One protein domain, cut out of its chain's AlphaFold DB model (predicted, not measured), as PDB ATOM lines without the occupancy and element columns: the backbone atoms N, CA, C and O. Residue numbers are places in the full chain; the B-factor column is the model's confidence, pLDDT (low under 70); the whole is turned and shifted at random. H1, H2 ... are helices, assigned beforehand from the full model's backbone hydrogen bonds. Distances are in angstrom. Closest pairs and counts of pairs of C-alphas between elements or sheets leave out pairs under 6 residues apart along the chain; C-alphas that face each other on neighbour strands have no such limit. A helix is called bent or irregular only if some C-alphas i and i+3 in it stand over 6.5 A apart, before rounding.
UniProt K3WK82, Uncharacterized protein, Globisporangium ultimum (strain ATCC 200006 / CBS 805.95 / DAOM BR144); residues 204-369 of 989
ATOM      1  N   PRO A 204      21.863  52.539  45.763       79.69
ATOM      2  CA  PRO A 204      23.306  52.564  45.513       79.69
ATOM      3  C   PRO A 204      24.009  51.302  46.039       79.69
ATOM      4  O   PRO A 204      24.944  50.818  45.404       79.69
ATOM      5  N   ARG A 205      23.539  50.735  47.155       82.19
ATOM      6  CA  ARG A 205      23.965  49.428  47.675       82.19
ATOM      7  C   ARG A 205      22.789  48.448  47.679       82.19
ATOM      8  O   ARG A 205      21.636  48.866  47.776       82.19
ATOM      9  N   CYS A 206      23.089  47.160  47.564       84.31
ATOM     10  CA  CYS A 206      22.155  46.060  47.786       84.31
ATOM     11  C   CYS A 206      22.729  45.108  48.848       84.31
ATOM     12  O   CYS A 206      23.912  45.201  49.166       84.31
ATOM     13  N   GLU A 207      21.915  44.179  49.348       78.69
ATOM     14  CA  GLU A 207      22.273  43.174  50.375       78.69
ATOM     15  C   GLU A 207      23.543  42.364  50.031       78.69
ATOM     16  O   GLU A 207      24.254  41.885  50.901       78.69
ATOM     17  N   ARG A 208      23.891  42.245  48.742       77.75
ATOM     18  CA  ARG A 208      25.094  41.529  48.275       77.75
ATOM     19  C   ARG A 208      26.392  42.342  48.341       77.75
ATOM     20  O   ARG A 208      27.464  41.781  48.117       77.75
ATOM     21  N   CYS A 209      26.298  43.648  48.581       81.31
ATOM     22  CA  CYS A 209      27.430  44.575  48.677       81.31
ATOM     23  C   CYS A 209      27.366  45.454  49.943       81.31
ATOM     24  O   CYS A 209      27.990  46.515  50.007       81.31
ATOM     25  N   THR A 210      26.562  45.065  50.932       82.12
ATOM     26  CA  THR A 210      26.630  45.599  52.294       82.12
ATOM     27  C   THR A 210      27.828  44.985  53.012       82.12
ATOM     28  O   THR A 210      28.078  43.789  52.897       82.12
ATOM     29  N   LEU A 211      28.586  45.821  53.730       74.75
ATOM     30  CA  LEU A 211      29.910  45.479  54.273       74.75
ATOM     31  C   LEU A 211      29.890  44.348  55.317       74.75
ATOM     32  O   LEU A 211      30.931  43.769  55.602       74.75
ATOM     33  N   GLU A 212      28.720  44.047  55.879       72.44
ATOM     34  CA  GLU A 212      28.520  43.041  56.929       72.44
ATOM     35  C   GLU A 212      28.392  41.607  56.376       72.44
ATOM     36  O   GLU A 212      28.683  40.655  57.093       72.44
ATOM     37  N   GLU A 213      28.013  41.439  55.099       72.88
ATOM     38  CA  GLU A 213      27.718  40.123  54.491       72.88
ATOM     39  C   GLU A 213      28.384  39.900  53.113       72.88
ATOM     40  O   GLU A 213      28.154  38.882  52.456       72.88
ATOM     41  N   CYS A 214      29.199  40.841  52.620       82.12
ATOM     42  CA  CYS A 214      29.733  40.763  51.258       82.12
ATOM     43  C   CYS A 214      30.840  39.703  51.090       82.12
ATOM     44  O   CYS A 214      31.874  39.742  51.758       82.12
ATOM     45  N   THR A 215      30.672  38.812  50.110       88.06
ATOM     46  CA  THR A 215      31.748  37.940  49.619       88.06
ATOM     47  C   THR A 215      32.510  38.622  48.484       88.06
ATOM     48  O   THR A 215      32.010  39.556  47.853       88.06
ATOM     49  N   GLU A 216      33.722  38.149  48.179       88.94
ATOM     50  CA  GLU A 216      34.515  38.704  47.075       88.94
ATOM     51  C   GLU A 216      33.762  38.601  45.731       88.94
ATOM     52  O   GLU A 216      33.715  39.569  44.971       88.94
ATOM     53  N   ASP A 217      33.103  37.464  45.474       89.38
ATOM     54  CA  ASP A 217      32.267  37.257  44.286       89.38
ATOM     55  C   ASP A 217      31.053  38.189  44.263       89.38
ATOM     56  O   ASP A 217      30.799  38.833  43.245       89.38
ATOM     57  N   SER A 218      30.317  38.303  45.375       90.44
ATOM     58  CA  SER A 218      29.091  39.105  45.418       90.44
ATOM     59  C   SER A 218      29.385  40.597  45.269       90.44
ATOM     60  O   SER A 218      28.657  41.303  44.566       90.44
ATOM     61  N   LEU A 219      30.486  41.072  45.859       91.56
ATOM     62  CA  LEU A 219      30.973  42.437  45.692       91.56
ATOM     63  C   LEU A 219      31.444  42.689  44.251       91.56
ATOM     64  O   LEU A 219      31.122  43.731  43.677       91.56
ATOM     65  N   PHE A 220      32.163  41.736  43.646       92.75
ATOM     66  CA  PHE A 220      32.669  41.855  42.277       92.75
ATOM     67  C   PHE A 220      31.538  41.857  41.236       92.75
ATOM     68  O   PHE A 220      31.542  42.693  40.332       92.75
ATOM     69  N   ASP A 221      30.523  41.006  41.401       91.31
ATOM     70  CA  ASP A 221      29.285  41.018  40.611       91.31
ATOM     71  C   ASP A 221      28.595  42.396  40.660       91.31
ATOM     72  O   ASP A 221      28.202  42.951  39.629       91.31
ATOM     73  N   CYS A 222      28.467  42.977  41.860       91.81
ATOM     74  CA  CYS A 222      27.854  44.293  42.065       91.81
ATOM     75  C   CYS A 222      28.687  45.420  41.435       91.81
ATOM     76  O   CYS A 222      28.141  46.311  40.775       91.81
ATOM     77  N   PHE A 223      30.014  45.355  41.570       93.62
ATOM     78  CA  PHE A 223      30.951  46.242  40.887       93.62
ATOM     79  C   PHE A 223      30.793  46.163  39.358       93.62
ATOM     80  O   PHE A 223      30.568  47.194  38.722       93.62
ATOM     81  N   MET A 224      30.819  44.966  38.763       94.06
ATOM     82  CA  MET A 224      30.705  44.773  37.311       94.06
ATOM     83  C   MET A 224      29.327  45.189  36.770       94.06
ATOM     84  O   MET A 224      29.231  45.766  35.681       94.06
ATOM     85  N   ALA A 225      28.259  44.981  37.546       91.19
ATOM     86  CA  ALA A 225      26.918  45.459  37.216       91.19
ATOM     87  C   ALA A 225      26.809  46.994  37.209       91.19
ATOM     88  O   ALA A 225      26.082  47.540  36.375       91.19
ATOM     89  N   ARG A 226      27.541  47.715  38.073       90.06
ATOM     90  CA  ARG A 226      27.606  49.190  38.019       90.06
ATOM     91  C   ARG A 226      28.564  49.695  36.941       90.06
ATOM     92  O   ARG A 226      28.175  50.585  36.189       90.06
ATOM     93  N   TYR A 227      29.756  49.103  36.833       91.38
ATOM     94  CA  TYR A 227      30.803  49.488  35.880       91.38
ATOM     95  C   TYR A 227      30.359  49.286  34.435       91.38
ATOM     96  O   TYR A 227      30.215  50.252  33.694       91.38
ATOM     97  N   ILE A 228      30.102  48.040  34.039       89.62
ATOM     98  CA  ILE A 228      29.763  47.719  32.654       89.62
ATOM     99  C   ILE A 228      28.252  47.843  32.473       89.62
ATOM    100  O   ILE A 228      27.795  48.457  31.514       89.62
ATOM    101  N   GLY A 229      27.460  47.278  33.392       85.62
ATOM    102  CA  GLY A 229      26.005  47.153  33.251       85.62
ATOM    103  C   GLY A 229      25.253  48.488  33.202       85.62
ATOM    104  O   GLY A 229      24.556  48.760  32.221       85.62
ATOM    105  N   LEU A 230      25.395  49.320  34.238       84.38
ATOM    106  CA  LEU A 230      24.758  50.642  34.349       84.38
ATOM    107  C   LEU A 230      25.627  51.799  33.817       84.38
ATOM    108  O   LEU A 230      25.093  52.886  33.601       84.38
ATOM    109  N   HIS A 231      26.928  51.570  33.604       85.25
ATOM    110  CA  HIS A 231      27.941  52.584  33.274       85.25
ATOM    111  C   HIS A 231      28.032  53.745  34.290       85.25
ATOM    112  O   HIS A 231      28.379  54.883  33.970       85.25
ATOM    113  N   ASP A 232      27.754  53.437  35.561       86.50
ATOM    114  CA  ASP A 232      27.943  54.339  36.699       86.50
ATOM    115  C   ASP A 232      29.392  54.246  37.190       86.50
ATOM    116  O   ASP A 232      29.706  53.560  38.165       86.50
ATOM    117  N   LEU A 233      30.295  54.937  36.491       87.06
ATOM    118  CA  LEU A 233      31.732  54.892  36.781       87.06
ATOM    119  C   LEU A 233      32.080  55.386  38.197       87.06
ATOM    120  O   LEU A 233      33.067  54.934  38.771       87.06
ATOM    121  N   LYS A 234      31.271  56.281  38.785       87.06
ATOM    122  CA  LYS A 234      31.483  56.773  40.157       87.06
ATOM    123  C   LYS A 234      31.122  55.702  41.184       87.06
ATOM    124  O   LYS A 234      31.942  55.390  42.041       87.06
ATOM    125  N   GLY A 235      29.933  55.108  41.065       87.38
ATOM    126  CA  GLY A 235      29.494  54.014  41.933       87.38
ATOM    127  C   GLY A 235      30.284  52.716  41.740       87.38
ATOM    128  O   GLY A 235      30.444  51.943  42.681       87.38
ATOM    129  N   ALA A 236      30.824  52.488  40.542       91.31
ATOM    130  CA  ALA A 236      31.793  51.431  40.286       91.31
ATOM    131  C   ALA A 236      33.118  51.690  41.016       91.31
ATOM    132  O   ALA A 236      33.639  50.785  41.664       91.31
ATOM    133  N   ARG A 237      33.643  52.924  40.964       92.25
ATOM    134  CA  ARG A 237      34.900  53.287  41.632       92.25
ATOM    135  C   ARG A 237      34.834  53.057  43.140       92.25
ATOM    136  O   ARG A 237      35.772  52.485  43.684       92.25
ATOM    137  N   THR A 238      33.738  53.440  43.801       90.94
ATOM    138  CA  THR A 238      33.582  53.227  45.251       90.94
ATOM    139  C   THR A 238      33.562  51.741  45.609       90.94
ATOM    140  O   THR A 238      34.361  51.322  46.438       90.94
ATOM    141  N   LEU A 239      32.751  50.920  44.924       90.56
ATOM    142  CA  LEU A 239      32.701  49.469  45.172       90.56
ATOM    143  C   LEU A 239      34.038  48.771  44.872       90.56
ATOM    144  O   LEU A 239      34.407  47.820  45.552       90.56
ATOM    145  N   CYS A 240      34.778  49.241  43.866       91.56
ATOM    146  CA  CYS A 240      36.075  48.672  43.515       91.56
ATOM    147  C   CYS A 240      37.164  49.027  44.540       91.56
ATOM    148  O   CYS A 240      38.002  48.185  44.846       91.56
ATOM    149  N   ILE A 241      37.146  50.247  45.095       90.94
ATOM    150  CA  ILE A 241      38.040  50.646  46.195       90.94
ATOM    151  C   ILE A 241      37.698  49.856  47.464       90.94
ATOM    152  O   ILE A 241      38.605  49.311  48.084       90.94
ATOM    153  N   GLU A 242      36.411  49.720  47.799       89.19
ATOM    154  CA  GLU A 242      35.943  48.872  48.906       89.19
ATOM    155  C   GLU A 242      36.450  47.425  48.734       89.19
ATOM    156  O   GLU A 242      37.047  46.863  49.654       89.19
ATOM    157  N   GLY A 243      36.350  46.861  47.524       89.00
ATOM    158  CA  GLY A 243      36.893  45.538  47.196       89.00
ATOM    159  C   GLY A 243      38.412  45.429  47.329       89.00
ATOM    160  O   GLY A 243      38.899  44.434  47.852       89.00
ATOM    161  N   LEU A 244      39.166  46.462  46.945       89.75
ATOM    162  CA  LEU A 244      40.620  46.512  47.155       89.75
ATOM    163  C   LEU A 244      41.012  46.639  48.637       89.75
ATOM    164  O   LEU A 244      42.083  46.163  49.008       89.75
ATOM    165  N   THR A 245      40.175  47.263  49.475       88.50
ATOM    166  CA  THR A 245      40.416  47.352  50.927       88.50
ATOM    167  C   THR A 245      40.052  46.073  51.680       88.50
ATOM    168  O   THR A 245      40.770  45.700  52.602       88.50
ATOM    169  N   LEU A 246      38.975  45.388  51.282       87.19
ATOM    170  CA  LEU A 246      38.504  44.153  51.925       87.19
ATOM    171  C   LEU A 246      39.248  42.908  51.418       87.19
ATOM    172  O   LEU A 246      39.547  42.004  52.194       87.19
ATOM    173  N   PHE A 247      39.582  42.874  50.126       89.31
ATOM    174  CA  PHE A 247      40.206  41.738  49.445       89.31
ATOM    175  C   PHE A 247      41.501  42.171  48.720       89.31
ATOM    176  O   PHE A 247      41.587  42.104  47.490       89.31
ATOM    177  N   PRO A 248      42.547  42.617  49.449       84.25
ATOM    178  CA  PRO A 248      43.770  43.188  48.863       84.25
ATOM    179  C   PRO A 248      44.617  42.195  48.045       84.25
ATOM    180  O   PRO A 248      45.491  42.619  47.280       84.25
ATOM    181  N   SER A 249      44.362  40.892  48.199       85.56
ATOM    182  CA  SER A 249      44.928  39.784  47.416       85.56
ATOM    183  C   SER A 249      44.203  39.533  46.085       85.56
ATOM    184  O   SER A 249      44.686  38.753  45.267       85.56
ATOM    185  N   SER A 250      43.061  40.181  45.834       88.69
ATOM    186  CA  SER A 250      42.248  39.925  44.645       88.69
ATOM    187  C   SER A 250      42.868  40.507  43.371       88.69
ATOM    188  O   SER A 250      42.884  41.724  43.135       88.69
ATOM    189  N   ALA A 251      43.326  39.613  42.492       88.06
ATOM    190  CA  ALA A 251      43.867  39.966  41.185       88.06
ATOM    191  C   ALA A 251      42.816  40.641  40.279       88.06
ATOM    192  O   ALA A 251      43.124  41.611  39.578       88.06
ATOM    193  N   ARG A 252      41.554  40.182  40.339       90.44
ATOM    194  CA  ARG A 252      40.442  40.716  39.530       90.44
ATOM    195  C   ARG A 252      40.078  42.153  39.898       90.44
ATOM    196  O   ARG A 252      39.901  42.966  38.991       90.44
ATOM    197  N   PHE A 253      40.030  42.507  41.187       92.12
ATOM    198  CA  PHE A 253      39.787  43.895  41.590       92.12
ATOM    199  C   PHE A 253      40.940  44.808  41.155       92.12
ATOM    200  O   PHE A 253      40.679  45.871  40.599       92.12
ATOM    201  N   CYS A 254      42.204  44.381  41.292       90.69
ATOM    202  CA  CYS A 254      43.350  45.161  40.802       90.69
ATOM    203  C   CYS A 254      43.282  45.409  39.283       90.69
ATOM    204  O   CYS A 254      43.450  46.545  38.833       90.69
ATOM    205  N   PHE A 255      42.993  44.370  38.490       92.56
ATOM    206  CA  PHE A 255      42.914  44.472  37.031       92.56
ATOM    207  C   PHE A 255      41.752  45.361  36.566       92.56
ATOM    208  O   PHE A 255      41.947  46.298  35.789       92.56
ATOM    209  N   PHE A 256      40.533  45.110  37.056       93.44
ATOM    210  CA  PHE A 256      39.365  45.874  36.619       93.44
ATOM    211  C   PHE A 256      39.321  47.295  37.197       93.44
ATOM    212  O   PHE A 256      38.770  48.176  36.538       93.44
ATOM    213  N   TYR A 257      39.969  47.570  38.338       93.31
ATOM    214  CA  TYR A 257      40.202  48.946  38.793       93.31
ATOM    215  C   TYR A 257      41.096  49.712  37.811       93.31
ATOM    216  O   TYR A 257      40.781  50.840  37.434       93.31
ATOM    217  N   ALA A 258      42.174  49.093  37.325       89.88
ATOM    218  CA  ALA A 258      43.047  49.714  36.336       89.88
ATOM    219  C   ALA A 258      42.353  49.958  34.984       89.88
ATOM    220  O   ALA A 258      42.569  50.999  34.357       89.88
ATOM    221  N   ALA A 259      41.499  49.028  34.543       91.25
ATOM    222  CA  ALA A 259      40.664  49.217  33.358       91.25
ATOM    223  C   ALA A 259      39.654  50.367  33.556       91.25
ATOM    224  O   ALA A 259      39.528  51.229  32.688       91.25
ATOM    225  N   LEU A 260      39.003  50.439  34.725       92.94
ATOM    226  CA  LEU A 260      38.091  51.526  35.092       92.94
ATOM    227  C   LEU A 260      38.794  52.896  35.081       92.94
ATOM    228  O   LEU A 260      38.263  53.844  34.507       92.94
ATOM    229  N   LEU A 261      39.989  53.011  35.675       89.31
ATOM    230  CA  LEU A 261      40.773  54.257  35.687       89.31
ATOM    231  C   LEU A 261      41.111  54.736  34.267       89.31
ATOM    232  O   LEU A 261      40.985  55.928  33.970       89.31
ATOM    233  N   GLN A 262      41.474  53.811  33.372       87.88
ATOM    234  CA  GLN A 262      41.680  54.111  31.953       87.88
ATOM    235  C   GLN A 262      40.380  54.605  31.297       87.88
ATOM    236  O   GLN A 262      40.375  55.699  30.735       87.88
ATOM    237  N   VAL A 263      39.256  53.887  31.440       88.50
ATOM    238  CA  VAL A 263      37.947  54.306  30.890       88.50
ATOM    239  C   VAL A 263      37.522  55.691  31.390       88.50
ATOM    240  O   VAL A 263      37.051  56.502  30.592       88.50
ATOM    241  N   ILE A 264      37.712  56.005  32.678       86.38
ATOM    242  CA  ILE A 264      37.393  57.327  33.247       86.38
ATOM    243  C   ILE A 264      38.265  58.434  32.630       86.38
ATOM    244  O   ILE A 264      37.767  59.547  32.435       86.38
ATOM    245  N   GLY A 265      39.523  58.122  32.298       79.25
ATOM    246  CA  GLY A 265      40.516  59.058  31.768       79.25
ATOM    247  C   GLY A 265      41.564  59.521  32.789       79.25
ATOM    248  O   GLY A 265      42.276  60.486  32.522       79.25
ATOM    249  N   GLU A 266      41.694  58.849  33.936       81.38
ATOM    250  CA  GLU A 266      42.662  59.197  34.994       81.38
ATOM    251  C   GLU A 266      44.112  58.856  34.598       81.38
ATOM    252  O   GLU A 266      44.363  58.372  33.487       81.38
ATOM    253  N   ASP A 267      45.082  59.162  35.465       76.88
ATOM    254  CA  ASP A 267      46.508  59.043  35.152       76.88
ATOM    255  C   ASP A 267      46.926  57.617  34.783       76.88
ATOM    256  O   ASP A 267      46.784  56.661  35.551       76.88
ATOM    257  N   VAL A 268      47.518  57.491  33.592       75.25
ATOM    258  CA  VAL A 268      47.927  56.197  33.029       75.25
ATOM    259  C   VAL A 268      48.979  55.518  33.908       75.25
ATOM    260  O   VAL A 268      48.924  54.306  34.073       75.25
ATOM    261  N   GLY A 269      49.888  56.277  34.531       73.69
ATOM    262  CA  GLY A 269      50.898  55.724  35.441       73.69
ATOM    263  C   GLY A 269      50.287  54.974  36.632       73.69
ATOM    264  O   GLY A 269      50.741  53.880  36.965       73.69
ATOM    265  N   VAL A 270      49.204  55.505  37.212       81.50
ATOM    266  CA  VAL A 270      48.478  54.851  38.313       81.50
ATOM    267  C   VAL A 270      47.797  53.575  37.815       81.50
ATOM    268  O   VAL A 270      47.937  52.523  38.433       81.50
ATOM    269  N   ALA A 271      47.115  53.632  36.667       81.94
ATOM    270  CA  ALA A 271      46.474  52.454  36.084       81.94
ATOM    271  C   ALA A 271      47.487  51.340  35.743       81.94
ATOM    272  O   ALA A 271      47.256  50.176  36.069       81.94
ATOM    273  N   MET A 272      48.639  51.684  35.158       78.94
ATOM    274  CA  MET A 272      49.694  50.717  34.835       78.94
ATOM    275  C   MET A 272      50.306  50.078  36.088       78.94
ATOM    276  O   MET A 272      50.586  48.882  36.073       78.94
ATOM    277  N   ALA A 273      50.447  50.815  37.197       81.62
ATOM    278  CA  ALA A 273      50.897  50.235  38.464       81.62
ATOM    279  C   ALA A 273      49.932  49.143  38.979       81.62
ATOM    280  O   ALA A 273      50.375  48.076  39.409       81.62
ATOM    281  N   PHE A 274      48.616  49.363  38.870       85.75
ATOM    282  CA  PHE A 274      47.609  48.356  39.232       85.75
ATOM    283  C   PHE A 274      47.567  47.159  38.262       85.75
ATOM    284  O   PHE A 274      47.431  46.028  38.732       85.75
ATOM    285  N   LEU A 275      47.755  47.360  36.947       85.31
ATOM    286  CA  LEU A 275      47.899  46.246  35.988       85.31
ATOM    287  C   LEU A 275      49.142  45.399  36.276       85.31
ATOM    288  O   LEU A 275      49.047  44.171  36.328       85.31
ATOM    289  N   ASN A 276      50.286  46.043  36.522       83.25
ATOM    290  CA  ASN A 276      51.530  45.353  36.855       83.25
ATOM    291  C   ASN A 276      51.374  44.541  38.148       83.25
ATOM    292  O   ASN A 276      51.802  43.388  38.195       83.25
ATOM    293  N   LYS A 277      50.693  45.085  39.169       84.38
ATOM    294  CA  LYS A 277      50.355  44.341  40.392       84.38
ATOM    295  C   LYS A 277      49.464  43.128  40.091       84.38
ATOM    296  O   LYS A 277      49.772  42.028  40.542       84.38
ATOM    297  N   ALA A 278      48.399  43.293  39.304       86.62
ATOM    298  CA  ALA A 278      47.471  42.205  38.983       86.62
ATOM    299  C   ALA A 278      48.137  41.035  38.231       86.62
ATOM    300  O   ALA A 278      47.852  39.876  38.523       86.62
ATOM    301  N   ARG A 279      49.038  41.330  37.285       82.31
ATOM    302  CA  ARG A 279      49.696  40.317  36.443       82.31
ATOM    303  C   ARG A 279      50.971  39.732  37.050       82.31
ATOM    304  O   ARG A 279      51.125  38.515  37.071       82.31
ATOM    305  N   HIS A 280      51.880  40.566  37.556       78.88
ATOM    306  CA  HIS A 280      53.193  40.100  38.023       78.88
ATOM    307  C   HIS A 280      53.233  39.731  39.509       78.88
ATOM    308  O   HIS A 280      54.038  38.885  39.877       78.88
ATOM    309  N   VAL A 281      52.392  40.345  40.352       79.06
ATOM    310  CA  VAL A 281      52.380  40.087  41.808       79.06
ATOM    311  C   VAL A 281      51.255  39.129  42.207       79.06
ATOM    312  O   VAL A 281      51.426  38.344  43.131       79.06
ATOM    313  N   LEU A 282      50.110  39.185  41.517       84.38
ATOM    314  CA  LEU A 282      48.922  38.373  41.823       84.38
ATOM    315  C   LEU A 282      48.599  37.308  40.753       84.38
ATOM    316  O   LEU A 282      47.581  36.635  40.867       84.38
ATOM    317  N   HIS A 283      49.460  37.148  39.741       82.88
ATOM    318  CA  HIS A 283      49.434  36.065  38.743       82.88
ATOM    319  C   HIS A 283      48.079  35.791  38.053       82.88
ATOM    320  O   HIS A 283      47.727  34.637  37.815       82.88
ATOM    321  N   LEU A 284      47.338  36.843  37.679       86.69
ATOM    322  CA  LEU A 284      46.101  36.698  36.896       86.69
ATOM    323  C   LEU A 284      46.360  36.006  35.544       86.69
ATOM    324  O   LEU A 284      47.208  36.460  34.772       86.69
ATOM    325  N   SER A 285      45.594  34.957  35.234       86.12
ATOM    326  CA  SER A 285      45.749  34.180  33.994       86.12
ATOM    327  C   SER A 285      44.873  34.683  32.834       86.12
ATOM    328  O   SER A 285      43.796  35.255  33.029       86.12
ATOM    329  N   ASP A 286      45.298  34.419  31.594       84.06
ATOM    330  CA  ASP A 286      44.516  34.772  30.398       84.06
ATOM    331  C   ASP A 286      43.214  33.953  30.271       84.06
ATOM    332  O   ASP A 286      42.215  34.457  29.748       84.06
ATOM    333  N   ASP A 287      43.175  32.726  30.804       86.00
ATOM    334  CA  ASP A 287      41.959  31.901  30.849       86.00
ATOM    335  C   ASP A 287      40.893  32.496  31.789       86.00
ATOM    336  O   ASP A 287      39.701  32.502  31.461       86.00
ATOM    337  N   GLU A 288      41.303  33.069  32.925       86.81
ATOM    338  CA  GLU A 288      40.414  33.819  33.821       86.81
ATOM    339  C   GLU A 288      39.919  35.111  33.164       86.81
ATOM    340  O   GLU A 288      38.722  35.403  33.206       86.81
ATOM    341  N   LEU A 289      40.791  35.859  32.478       89.06
ATOM    342  CA  LEU A 289      40.383  37.029  31.692       89.06
ATOM    343  C   LEU A 289      39.346  36.655  30.617       89.06
ATOM    344  O   LEU A 289      38.313  37.323  30.489       89.06
ATOM    345  N   ALA A 290      39.551  35.549  29.899       88.06
ATOM    346  CA  ALA A 290      38.596  35.025  28.924       88.06
ATOM    347  C   ALA A 290      37.282  34.536  29.568       88.06
ATOM    348  O   ALA A 290      36.230  34.543  28.916       88.06
ATOM    349  N   MET A 291      37.306  34.116  30.837       90.19
ATOM    350  CA  MET A 291      36.110  33.794  31.616       90.19
ATOM    351  C   MET A 291      35.327  35.063  31.981       90.19
ATOM    352  O   MET A 291      34.128  35.131  31.700       90.19
ATOM    353  N   TYR A 292      35.984  36.094  32.521       90.44
ATOM    354  CA  TYR A 292      35.337  37.364  32.877       90.44
ATOM    355  C   TYR A 292      34.765  38.099  31.654       90.44
ATOM    356  O   TYR A 292      33.661  38.649  31.719       90.44
ATOM    357  N   GLU A 293      35.440  38.032  30.503       91.25
ATOM    358  CA  GLU A 293      34.896  38.530  29.236       91.25
ATOM    359  C   GLU A 293      33.555  37.852  28.881       91.25
ATOM    360  O   GLU A 293      32.583  38.531  28.532       91.25
ATOM    361  N   LYS A 294      33.470  36.521  29.013       90.19
ATOM    362  CA  LYS A 294      32.241  35.747  28.748       90.19
ATOM    363  C   LYS A 294      31.137  35.999  29.776       90.19
ATOM    364  O   LYS A 294      29.964  35.910  29.414       90.19
ATOM    365  N   GLN A 295      31.490  36.291  31.028       90.81
ATOM    366  CA  GLN A 295      30.536  36.482  32.125       90.81
ATOM    367  C   GLN A 295      29.916  37.885  32.176       90.81
ATOM    368  O   GLN A 295      28.755  37.999  32.567       90.81
ATOM    369  N   TYR A 296      30.642  38.935  31.765       91.94
ATOM    370  CA  TYR A 296      30.193  40.327  31.941       91.94
ATOM    371  C   TYR A 296      30.210  41.159  30.652       91.94
ATOM    372  O   TYR A 296      29.175  41.707  30.268       91.94
ATOM    373  N   LEU A 297      31.347  41.231  29.947       90.88
ATOM    374  CA  LEU A 297      31.513  42.110  28.778       90.88
ATOM    375  C   LEU A 297      30.677  41.648  27.572       90.88
ATOM    376  O   LEU A 297      29.947  42.444  26.980       90.88
ATOM    377  N   LEU A 298      30.709  40.354  27.230       91.00
ATOM    378  CA  LEU A 298      29.885  39.813  26.140       91.00
ATOM    379  C   LEU A 298      28.371  39.866  26.454       91.00
ATOM    380  O   LEU A 298      27.610  40.258  25.567       91.00
ATOM    381  N   PRO A 299      27.895  39.558  27.677       91.25
ATOM    382  CA  PRO A 299      26.508  39.794  28.080       91.25
ATOM    383  C   PRO A 299      26.072  41.261  28.016       91.25
ATOM    384  O   PRO A 299      24.973  41.543  27.535       91.25
ATOM    385  N   ALA A 300      26.924  42.208  28.419       88.81
ATOM    386  CA  ALA A 300      26.637  43.633  28.269       88.81
ATOM    387  C   ALA A 300      26.512  44.046  26.796       88.81
ATOM    388  O   ALA A 300      25.600  44.795  26.441       88.81
ATOM    389  N   LEU A 301      27.356  43.490  25.920       90.25
ATOM    390  CA  LEU A 301      27.265  43.699  24.475       90.25
ATOM    391  C   LEU A 301      25.978  43.096  23.882       90.25
ATOM    392  O   LEU A 301      25.380  43.688  22.987       90.25
ATOM    393  N   GLN A 302      25.503  41.956  24.399       88.50
ATOM    394  CA  GLN A 302      24.202  41.390  24.011       88.50
ATOM    395  C   GLN A 302      23.018  42.256  24.476       88.50
ATOM    396  O   GLN A 302      22.013  42.332  23.770       88.50
ATOM    397  N   LEU A 303      23.131  42.923  25.630       84.94
ATOM    398  CA  LEU A 303      22.124  43.867  26.130       84.94
ATOM    399  C   LEU A 303      22.110  45.189  25.348       84.94
ATOM    400  O   LEU A 303      21.042  45.767  25.145       84.94
ATOM    401  N   ARG A 304      23.281  45.679  24.924       83.94
ATOM    402  CA  ARG A 304      23.467  46.981  24.263       83.94
ATOM    403  C   ARG A 304      24.430  46.870  23.064       83.94
ATOM    404  O   ARG A 304      25.562  47.341  23.138       83.94
ATOM    405  N   PRO A 305      23.989  46.301  21.925       84.44
ATOM    406  CA  PRO A 305      24.872  45.986  20.794       84.44
ATOM    407  C   PRO A 305      25.350  47.199  19.980       84.44
ATOM    408  O   PRO A 305      26.280  47.062  19.195       84.44
ATOM    409  N   ASN A 306      24.724  48.369  20.145       82.44
ATOM    410  CA  ASN A 306      25.038  49.589  19.388       82.44
ATOM    411  C   ASN A 306      25.657  50.690  20.268       82.44
ATOM    412  O   ASN A 306      25.694  51.848  19.858       82.44
ATOM    413  N   ASP A 307      26.066  50.360  21.494       83.25
ATOM    414  CA  ASP A 307      26.463  51.350  22.490       83.25
ATOM    415  C   ASP A 307      27.984  51.556  22.540       83.25
ATOM    416  O   ASP A 307      28.748  50.597  22.665       83.25
ATOM    417  N   ILE A 308      28.426  52.817  22.457       84.00
ATOM    418  CA  ILE A 308      29.851  53.174  22.412       84.00
ATOM    419  C   ILE A 308      30.567  52.739  23.688       84.00
ATOM    420  O   ILE A 308      31.675  52.216  23.592       84.00
ATOM    421  N   ALA A 309      29.966  52.932  24.868       85.12
ATOM    422  CA  ALA A 309      30.670  52.656  26.119       85.12
ATOM    423  C   ALA A 309      31.040  51.177  26.259       85.12
ATOM    424  O   ALA A 309      32.174  50.875  26.589       85.12
ATOM    425  N   VAL A 310      30.143  50.253  25.899       88.38
ATOM    426  CA  VAL A 310      30.429  48.810  25.992       88.38
ATOM    427  C   VAL A 310      31.575  48.404  25.060       88.38
ATOM    428  O   VAL A 310      32.404  47.570  25.421       88.38
ATOM    429  N   TYR A 311      31.665  49.009  23.870       90.44
ATOM    430  CA  TYR A 311      32.804  48.794  22.978       90.44
ATOM    431  C   TYR A 311      34.090  49.482  23.462       90.44
ATOM    432  O   TYR A 311      35.166  48.935  23.232       90.44
ATOM    433  N   LEU A 312      34.000  50.628  24.147       90.06
ATOM    434  CA  LEU A 312      35.140  51.309  24.773       90.06
ATOM    435  C   LEU A 312      35.684  50.491  25.952       90.06
ATOM    436  O   LEU A 312      36.887  50.255  26.012       90.06
ATOM    437  N   ASP A 313      34.806  49.993  26.820       90.94
ATOM    438  CA  ASP A 313      35.139  49.113  27.942       90.94
ATOM    439  C   ASP A 313      35.810  47.821  27.423       90.94
ATOM    440  O   ASP A 313      36.841  47.399  27.948       90.94
ATOM    441  N   LEU A 314      35.301  47.235  26.326       92.19
ATOM    442  CA  LEU A 314      35.927  46.107  25.612       92.19
ATOM    443  C   LEU A 314      37.289  46.456  24.986       92.19
ATOM    444  O   LEU A 314      38.197  45.625  25.008       92.19
ATOM    445  N   ALA A 315      37.444  47.652  24.412       89.88
ATOM    446  CA  ALA A 315      38.699  48.094  23.804       89.88
ATOM    447  C   ALA A 315      39.789  48.311  24.865       89.88
ATOM    448  O   ALA A 315      40.899  47.803  24.710       89.88
ATOM    449  N   VAL A 316      39.452  48.978  25.974       90.50
ATOM    450  CA  VAL A 316      40.343  49.174  27.130       90.50
ATOM    451  C   VAL A 316      40.650  47.845  27.829       90.50
ATOM    452  O   VAL A 316      41.787  47.634  28.250       90.50
ATOM    453  N   PHE A 317      39.692  46.914  27.897       92.94
ATOM    454  CA  PHE A 317      39.928  45.549  28.377       92.94
ATOM    455  C   PHE A 317      40.944  44.806  27.496       92.94
ATOM    456  O   PHE A 317      41.940  44.311  28.016       92.94
ATOM    457  N   CYS A 318      40.753  44.791  26.168       88.75
ATOM    458  CA  CYS A 318      41.691  44.155  25.232       88.75
ATOM    459  C   CYS A 318      43.077  44.824  25.238       88.75
ATOM    460  O   CYS A 318      44.086  44.145  25.096       88.75
ATOM    461  N   GLN A 319      43.140  46.146  25.419       86.25
ATOM    462  CA  GLN A 319      44.391  46.889  25.594       86.25
ATOM    463  C   GLN A 319      45.103  46.470  26.890       86.25
ATOM    464  O   GLN A 319      46.300  46.199  26.874       86.25
ATOM    465  N   SER A 320      44.360  46.370  27.995       84.56
ATOM    466  CA  SER A 320      44.885  45.967  29.308       84.56
ATOM    467  C   SER A 320      45.288  44.487  29.367       84.56
ATOM    468  O   SER A 320      46.089  44.113  30.219       84.56
ATOM    469  N   SER A 321      44.763  43.651  28.464       82.44
ATOM    470  CA  SER A 321      45.165  42.254  28.274       82.44
ATOM    471  C   SER A 321      46.165  42.042  27.126       82.44
ATOM    472  O   SER A 321      46.315  40.915  26.669       82.44
ATOM    473  N   GLU A 322      46.847  43.088  26.637       79.75
ATOM    474  CA  GLU A 322      47.849  43.040  25.542       79.75
ATOM    475  C   GLU A 322      47.348  42.574  24.158       79.75
ATOM    476  O   GLU A 322      48.118  42.490  23.200       79.75
ATOM    477  N   HIS A 323      46.042  42.379  23.979       80.25
ATOM    478  CA  HIS A 323      45.432  42.013  22.702       80.25
ATOM    479  C   HIS A 323      45.250  43.248  21.794       80.25
ATOM    480  O   HIS A 323      44.130  43.636  21.450       80.25
ATOM    481  N   THR A 324      46.359  43.881  21.396       75.75
ATOM    482  CA  THR A 324      46.406  45.183  20.696       75.75
ATOM    483  C   THR A 324      45.579  45.236  19.409       75.75
ATOM    484  O   THR A 324      44.780  46.154  19.240       75.75
ATOM    485  N   SER A 325      45.684  44.232  18.534       75.44
ATOM    486  CA  SER A 325      44.905  44.149  17.284       75.44
ATOM    487  C   SER A 325      43.394  44.029  17.526       75.44
ATOM    488  O   SER A 325      42.569  44.544  16.767       75.44
ATOM    489  N   ARG A 326      43.010  43.371  18.624       84.19
ATOM    490  CA  ARG A 326      41.615  43.228  19.049       84.19
ATOM    491  C   ARG A 326      41.098  44.530  19.664       84.19
ATOM    492  O   ARG A 326      39.978  44.935  19.353       84.19
ATOM    493  N   ALA A 327      41.922  45.207  20.466       83.62
ATOM    494  CA  ALA A 327      41.635  46.537  21.001       83.62
ATOM    495  C   ALA A 327      41.413  47.556  19.873       83.62
ATOM    496  O   ALA A 327      40.398  48.247  19.871       83.62
ATOM    497  N   GLU A 328      42.290  47.581  18.865       79.06
ATOM    498  CA  GLU A 328      42.159  48.430  17.676       79.06
ATOM    499  C   GLU A 328      40.838  48.179  16.930       79.06
ATOM    500  O   GLU A 328      40.094  49.121  16.652       79.06
ATOM    501  N   ALA A 329      40.479  46.913  16.689       83.69
ATOM    502  CA  ALA A 329      39.211  46.557  16.052       83.69
ATOM    503  C   ALA A 329      37.971  46.972  16.873       83.69
ATOM    504  O   ALA A 329      36.909  47.235  16.299       83.69
ATOM    505  N   HIS A 330      38.076  47.034  18.205       88.38
ATOM    506  CA  HIS A 330      37.015  47.547  19.074       88.38
ATOM    507  C   HIS A 330      36.977  49.085  19.089       88.38
ATOM    508  O   HIS A 330      35.895  49.643  18.902       88.38
ATOM    509  N   TYR A 331      38.119  49.777  19.166       84.75
ATOM    510  CA  TYR A 331      38.195  51.238  19.020       84.75
ATOM    511  C   TYR A 331      37.656  51.717  17.660       84.75
ATOM    512  O   TYR A 331      36.865  52.658  17.611       84.75
ATOM    513  N   ALA A 332      37.993  51.036  16.562       78.75
ATOM    514  CA  ALA A 332      37.454  51.332  15.233       78.75
ATOM    515  C   ALA A 332      35.917  51.207  15.191       78.75
ATOM    516  O   ALA A 332      35.237  52.046  14.595       78.75
ATOM    517  N   LYS A 333      35.346  50.209  15.882       82.62
ATOM    518  CA  LYS A 333      33.888  50.075  16.032       82.62
ATOM    519  C   LYS A 333      33.297  51.214  16.860       82.62
ATOM    520  O   LYS A 333      32.321  51.800  16.400       82.62
ATOM    521  N   CYS A 334      33.900  51.596  17.990       82.25
ATOM    522  CA  CYS A 334      33.469  52.766  18.772       82.25
ATOM    523  C   CYS A 334      33.375  54.030  17.910       82.25
ATOM    524  O   CYS A 334      32.373  54.735  17.952       82.25
ATOM    525  N   LEU A 335      34.412  54.283  17.104       76.56
ATOM    526  CA  LEU A 335      34.527  55.449  16.225       76.56
ATOM    527  C   LEU A 335      33.468  55.473  15.102       76.56
ATOM    528  O   LEU A 335      33.140  56.549  14.604       76.56
ATOM    529  N   SER A 336      32.912  54.315  14.722       76.00
ATOM    530  CA  SER A 336      31.814  54.197  13.744       76.00
ATOM    531  C   SER A 336      30.399  54.304  14.336       76.00
ATOM    532  O   SER A 336      29.427  54.415  13.585       76.00
ATOM    533  N   LEU A 337      30.262  54.246  15.663       75.75
ATOM    534  CA  LEU A 337      28.975  54.226  16.363       75.75
ATOM    535  C   LEU A 337      28.599  55.615  16.904       75.75
ATOM    536  O   LEU A 337      29.373  56.570  16.845       75.75
ATOM    537  N   LEU A 338      27.368  55.748  17.405       66.50
ATOM    538  CA  LEU A 338      26.827  56.992  17.964       66.50
ATOM    539  C   LEU A 338      26.495  56.804  19.453       66.50
ATOM    540  O   LEU A 338      25.948  55.760  19.809       66.50
ATOM    541  N   PRO A 339      26.789  57.786  20.329       64.50
ATOM    542  CA  PRO A 339      26.575  57.638  21.765       64.50
ATOM    543  C   PRO A 339      25.080  57.594  22.101       64.50
ATOM    544  O   PRO A 339      24.308  58.454  21.664       64.50
ATOM    545  N   VAL A 340      24.693  56.598  22.899       62.97
ATOM    546  CA  VAL A 340      23.322  56.380  23.383       62.97
ATOM    547  C   VAL A 340      23.029  57.296  24.583       62.97
ATOM    548  O   VAL A 340      23.942  57.774  25.258       62.97
ATOM    549  N   ASP A 341      21.751  57.586  24.840       51.38
ATOM    550  CA  ASP A 341      21.317  58.311  26.040       51.38
ATOM    551  C   ASP A 341      21.263  57.390  27.271       51.38
ATOM    552  O   ASP A 341      20.588  56.359  27.263       51.38
ATOM    553  N   TYR A 342      21.941  57.797  28.346       57.69
ATOM    554  CA  TYR A 342      21.971  57.099  29.634       57.69
ATOM    555  C   TYR A 342      21.019  57.714  30.668       57.69
ATOM    556  O   TYR A 342      20.461  58.794  30.482       57.69
ATOM    557  N   ARG A 343      20.881  57.030  31.813       46.19
ATOM    558  CA  ARG A 343      20.043  57.448  32.952       46.19
ATOM    559  C   ARG A 343      20.464  58.749  33.635       46.19
ATOM    560  O   ARG A 343      19.634  59.319  34.331       46.19
ATOM    561  N   VAL A 344      21.699  59.220  33.448       44.88
ATOM    562  CA  VAL A 344      22.061  60.614  33.750       44.88
ATOM    563  C   VAL A 344      21.716  61.429  32.500       44.88
ATOM    564  O   VAL A 344      22.451  61.339  31.511       44.88
ATOM    565  N   PRO A 345      20.593  62.172  32.485       40.62
ATOM    566  CA  PRO A 345      20.108  62.792  31.266       40.62
ATOM    567  C   PRO A 345      20.997  63.981  30.912       40.62
ATOM    568  O   PRO A 345      21.138  64.924  31.691       40.62
ATOM    569  N   GLY A 346      21.581  63.977  29.714       51.78
ATOM    570  CA  GLY A 346      22.231  65.179  29.214       51.78
ATOM    571  C   GLY A 346      23.213  64.982  28.071       51.78
ATOM    572  O   GLY A 346      23.991  64.031  28.018       51.78
ATOM    573  N   TYR A 347      23.254  66.010  27.225       52.31
ATOM    574  CA  TYR A 347      24.333  66.286  26.277       52.31
ATOM    575  C   TYR A 347      25.729  66.121  26.911       52.31
ATOM    576  O   TYR A 347      26.611  65.527  26.299       52.31
ATOM    577  N   LEU A 348      25.896  66.559  28.168       58.00
ATOM    578  CA  LEU A 348      27.152  66.468  28.920       58.00
ATOM    579  C   LEU A 348      27.690  65.037  29.051       58.00
ATOM    580  O   LEU A 348      28.895  64.846  28.927       58.00
ATOM    581  N   HIS A 349      26.835  64.028  29.249       65.62
ATOM    582  CA  HIS A 349      27.310  62.646  29.345       65.62
ATOM    583  C   HIS A 349      27.810  62.138  27.987       65.62
ATOM    584  O   HIS A 349      28.849  61.481  27.937       65.62
ATOM    585  N   ARG A 350      27.119  62.477  26.886       64.06
ATOM    586  CA  ARG A 350      27.549  62.105  25.525       64.06
ATOM    587  C   ARG A 350      28.850  62.797  25.119       64.06
ATOM    588  O   ARG A 350      29.658  62.197  24.422       64.06
ATOM    589  N   VAL A 351      29.049  64.043  25.552       65.19
ATOM    590  CA  VAL A 351      30.323  64.758  25.386       65.19
ATOM    591  C   VAL A 351      31.415  64.044  26.183       65.19
ATOM    592  O   VAL A 351      32.387  63.605  25.587       65.19
ATOM    593  N   GLN A 352      31.199  63.764  27.472       72.88
ATOM    594  CA  GLN A 352      32.177  63.050  28.305       72.88
ATOM    595  C   GLN A 352      32.535  61.644  27.794       72.88
ATOM    596  O   GLN A 352      33.685  61.237  27.930       72.88
ATOM    597  N   THR A 353      31.603  60.876  27.215       73.06
ATOM    598  CA  THR A 353      31.939  59.565  26.625       73.06
ATOM    599  C   THR A 353      32.698  59.689  25.308       73.06
ATOM    600  O   THR A 353      33.576  58.868  25.056       73.06
ATOM    601  N   LEU A 354      32.435  60.723  24.500       72.44
ATOM    602  CA  LEU A 354      33.251  61.032  23.322       72.44
ATOM    603  C   LEU A 354      34.649  61.536  23.711       72.44
ATOM    604  O   LEU A 354      35.628  61.095  23.115       72.44
ATOM    605  N   ASP A 355      34.765  62.377  24.739       73.69
ATOM    606  CA  ASP A 355      36.049  62.863  25.250       73.69
ATOM    607  C   ASP A 355      36.889  61.704  25.810       73.69
ATOM    608  O   ASP A 355      38.057  61.564  25.454       73.69
ATOM    609  N   ARG A 356      36.284  60.805  26.605       82.00
ATOM    610  CA  ARG A 356      36.928  59.566  27.090       82.00
ATOM    611  C   ARG A 356      37.334  58.631  25.956       82.00
ATOM    612  O   ARG A 356      38.416  58.052  26.022       82.00
ATOM    613  N   LEU A 357      36.496  58.478  24.927       79.88
ATOM    614  CA  LEU A 357      36.813  57.680  23.742       79.88
ATOM    615  C   LEU A 357      38.038  58.246  23.016       79.88
ATOM    616  O   LEU A 357      38.978  57.506  22.741       79.88
ATOM    617  N   LEU A 358      38.033  59.547  22.718       75.44
ATOM    618  CA  LEU A 358      39.119  60.213  22.000       75.44
ATOM    619  C   LEU A 358      40.411  60.229  22.825       75.44
ATOM    620  O   LEU A 358      41.474  59.951  22.277       75.44
ATOM    621  N   LEU A 359      40.324  60.479  24.135       80.44
ATOM    622  CA  LEU A 359      41.457  60.426  25.057       80.44
ATOM    623  C   LEU A 359      42.073  59.021  25.113       80.44
ATOM    624  O   LEU A 359      43.288  58.889  24.981       80.44
ATOM    625  N   ASN A 360      41.263  57.970  25.273       80.06
ATOM    626  CA  ASN A 360      41.772  56.598  25.344       80.06
ATOM    627  C   ASN A 360      42.298  56.091  24.001       80.06
ATOM    628  O   ASN A 360      43.365  55.485  23.971       80.06
ATOM    629  N   TYR A 361      41.641  56.421  22.888       79.31
ATOM    630  CA  TYR A 361      42.165  56.119  21.556       79.31
ATOM    631  C   TYR A 361      43.490  56.853  21.286       79.31
ATOM    632  O   TYR A 361      44.452  56.249  20.817       79.31
ATOM    633  N   HIS A 362      43.604  58.129  21.672       69.75
ATOM    634  CA  HIS A 362      44.859  58.875  21.564       69.75
ATOM    635  C   HIS A 362      45.961  58.291  22.461       69.75
ATOM    636  O   HIS A 362      47.105  58.176  22.023       69.75
ATOM    637  N   ARG A 363      45.642  57.881  23.699       69.88
ATOM    638  CA  ARG A 363      46.569  57.169  24.598       69.88
ATOM    639  C   ARG A 363      47.030  55.847  23.986       69.88
ATOM    640  O   ARG A 363      48.232  55.599  23.958       69.88
ATOM    641  N   PHE A 364      46.111  55.057  23.429       73.00
ATOM    642  CA  PHE A 364      46.409  53.812  22.721       73.00
ATOM    643  C   PHE A 364      47.404  54.048  21.572       73.00
ATOM    644  O   PHE A 364      48.472  53.436  21.550       73.00
ATOM    645  N   CYS A 365      47.130  55.015  20.689       66.00
ATOM    646  CA  CYS A 365      48.041  55.382  19.602       66.00
ATOM    647  C   CYS A 365      49.376  55.984  20.089       66.00
ATOM    648  O   CYS A 365      50.402  55.804  19.441       66.00
ATOM    649  N   SER A 366      49.394  56.691  21.221       61.84
ATOM    650  CA  SER A 366      50.620  57.309  21.750       61.84
ATOM    651  C   SER A 366      51.559  56.285  22.389       61.84
ATOM    652  O   SER A 366      52.770  56.358  22.194       61.84
ATOM    653  N   ILE A 367      51.006  55.339  23.152       59.09
ATOM    654  CA  ILE A 367      51.768  54.386  23.971       59.09
ATOM    655  C   ILE A 367      52.134  53.139  23.163       59.09
ATOM    656  O   ILE A 367      53.280  52.703  23.199       59.09
ATOM    657  N   PHE A 368      51.184  52.587  22.406       54.28
ATOM    658  CA  PHE A 368      51.355  51.309  21.706       54.28
ATOM    659  C   PHE A 368      51.645  51.469  20.202       54.28
ATOM    660  O   PHE A 368      51.812  50.469  19.507       54.28
ATOM    661  N   ASN A 369      51.722  52.706  19.684       52.19
ATOM    662  CA  ASN A 369      51.947  52.993  18.259       52.19
ATOM    663  C   ASN A 369      52.871  54.216  18.000       52.19
ATOM    664  O   ASN A 369      52.657  54.993  17.064       52.19
TER     665      ASN A 369
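AT A GLANCE: This is residues 204 to 369 of the 989 residues of an uncharacterized protein of Globisporangium ultimum (strain ATCC 200006 / CBS 805.95 / DAOM BR144) (UniProt K3WK82). Two groups of helices cross at the middle of the domain: H1 to H4 fold back and forth in turn, and in the second group H5, H7 and H8 surround H6. H3 and H6 make the core where the groups meet, H4 packs on H3 alone, and H8 covers a side of H6. The 166 printed residues hold eight named helices, H1 to H8 in order, and no named strand; the class is all helix. The whole is compact, with a radius of gyration of the C-alphas of 15.2 A and spans of 43 by 37 by 27 A.

IN THESE COORDINATES: Residues 204 to 215 hold no named element. H1, residues 216 to 230, begins at C-alpha (34.515, 38.704, 47.075) and is 20.0 A long. H2 is residues 233 to 246, H3 251 to 264 and H4 268 to 281. H5, residues 286 to 303, is 24.5 A long, has a kink of 33 degrees near residue 293, and is only just irregular: C-alphas 295 and 298 are 6.9 A apart. H6 is residues 308 to 320 and H7 324 to 336. H8, residues 347 to 368, is 31.2 A long and ends at C-alpha (51.355, 51.309, 21.706).

HOW THE PARTS SIT: H1, H2, H3, H5, H6, H7 and H8 form a bundle, a group of helices that touch one another in turn; H3 and H6 are the hubs, touching four helices each. H1 and H2 touch as a hairpin, their closest C-alphas Tyr 227 and Ala 236 at 4.9 A. H2 and H3 form a hairpin too, at a shallow tilt of 26 degrees. H3 and H4 touch as a hairpin, closest at the C-alphas of Ala 258 and Ala 271, 4.4 A. H3, with residues 259 to 263 alone, touches H6 at a steep tilt of 52 degrees; the closest C-alphas, Ala 259 and Phe 317, are 6.2 A apart. H1 touches H5 with residues 224 to 229 alone, closest at the C-alphas of Gly 229 and Ala 300, 6.1 A. H6 and H7 touch as a hairpin, closest at the C-alphas of Ala 315 and Ala 327, 4.3 A. H6 and H8 touch, running the same way at a shallow tilt of 24 degrees, closest at the C-alphas of Leu 312 and Leu 357, 6.7 A. H7 and H8 only just touch, with 3 pairs of C-alphas within 8 A. H4 and H5 are apart. Every O i to N i+4 pair is within hydrogen-bond range in H2, H3, H4, H6, H7 and H8; H1 has 10 of 11 and H5 12 of 14.

THE WHOLE: The farthest C-alphas, Glu 212 and Asn 369, are 46.3 A apart. The printed part has no cut and no long link. Its mean pLDDT is 81.9; residues 338 to 351, 362 to 363 and 365 to 369 are under 70.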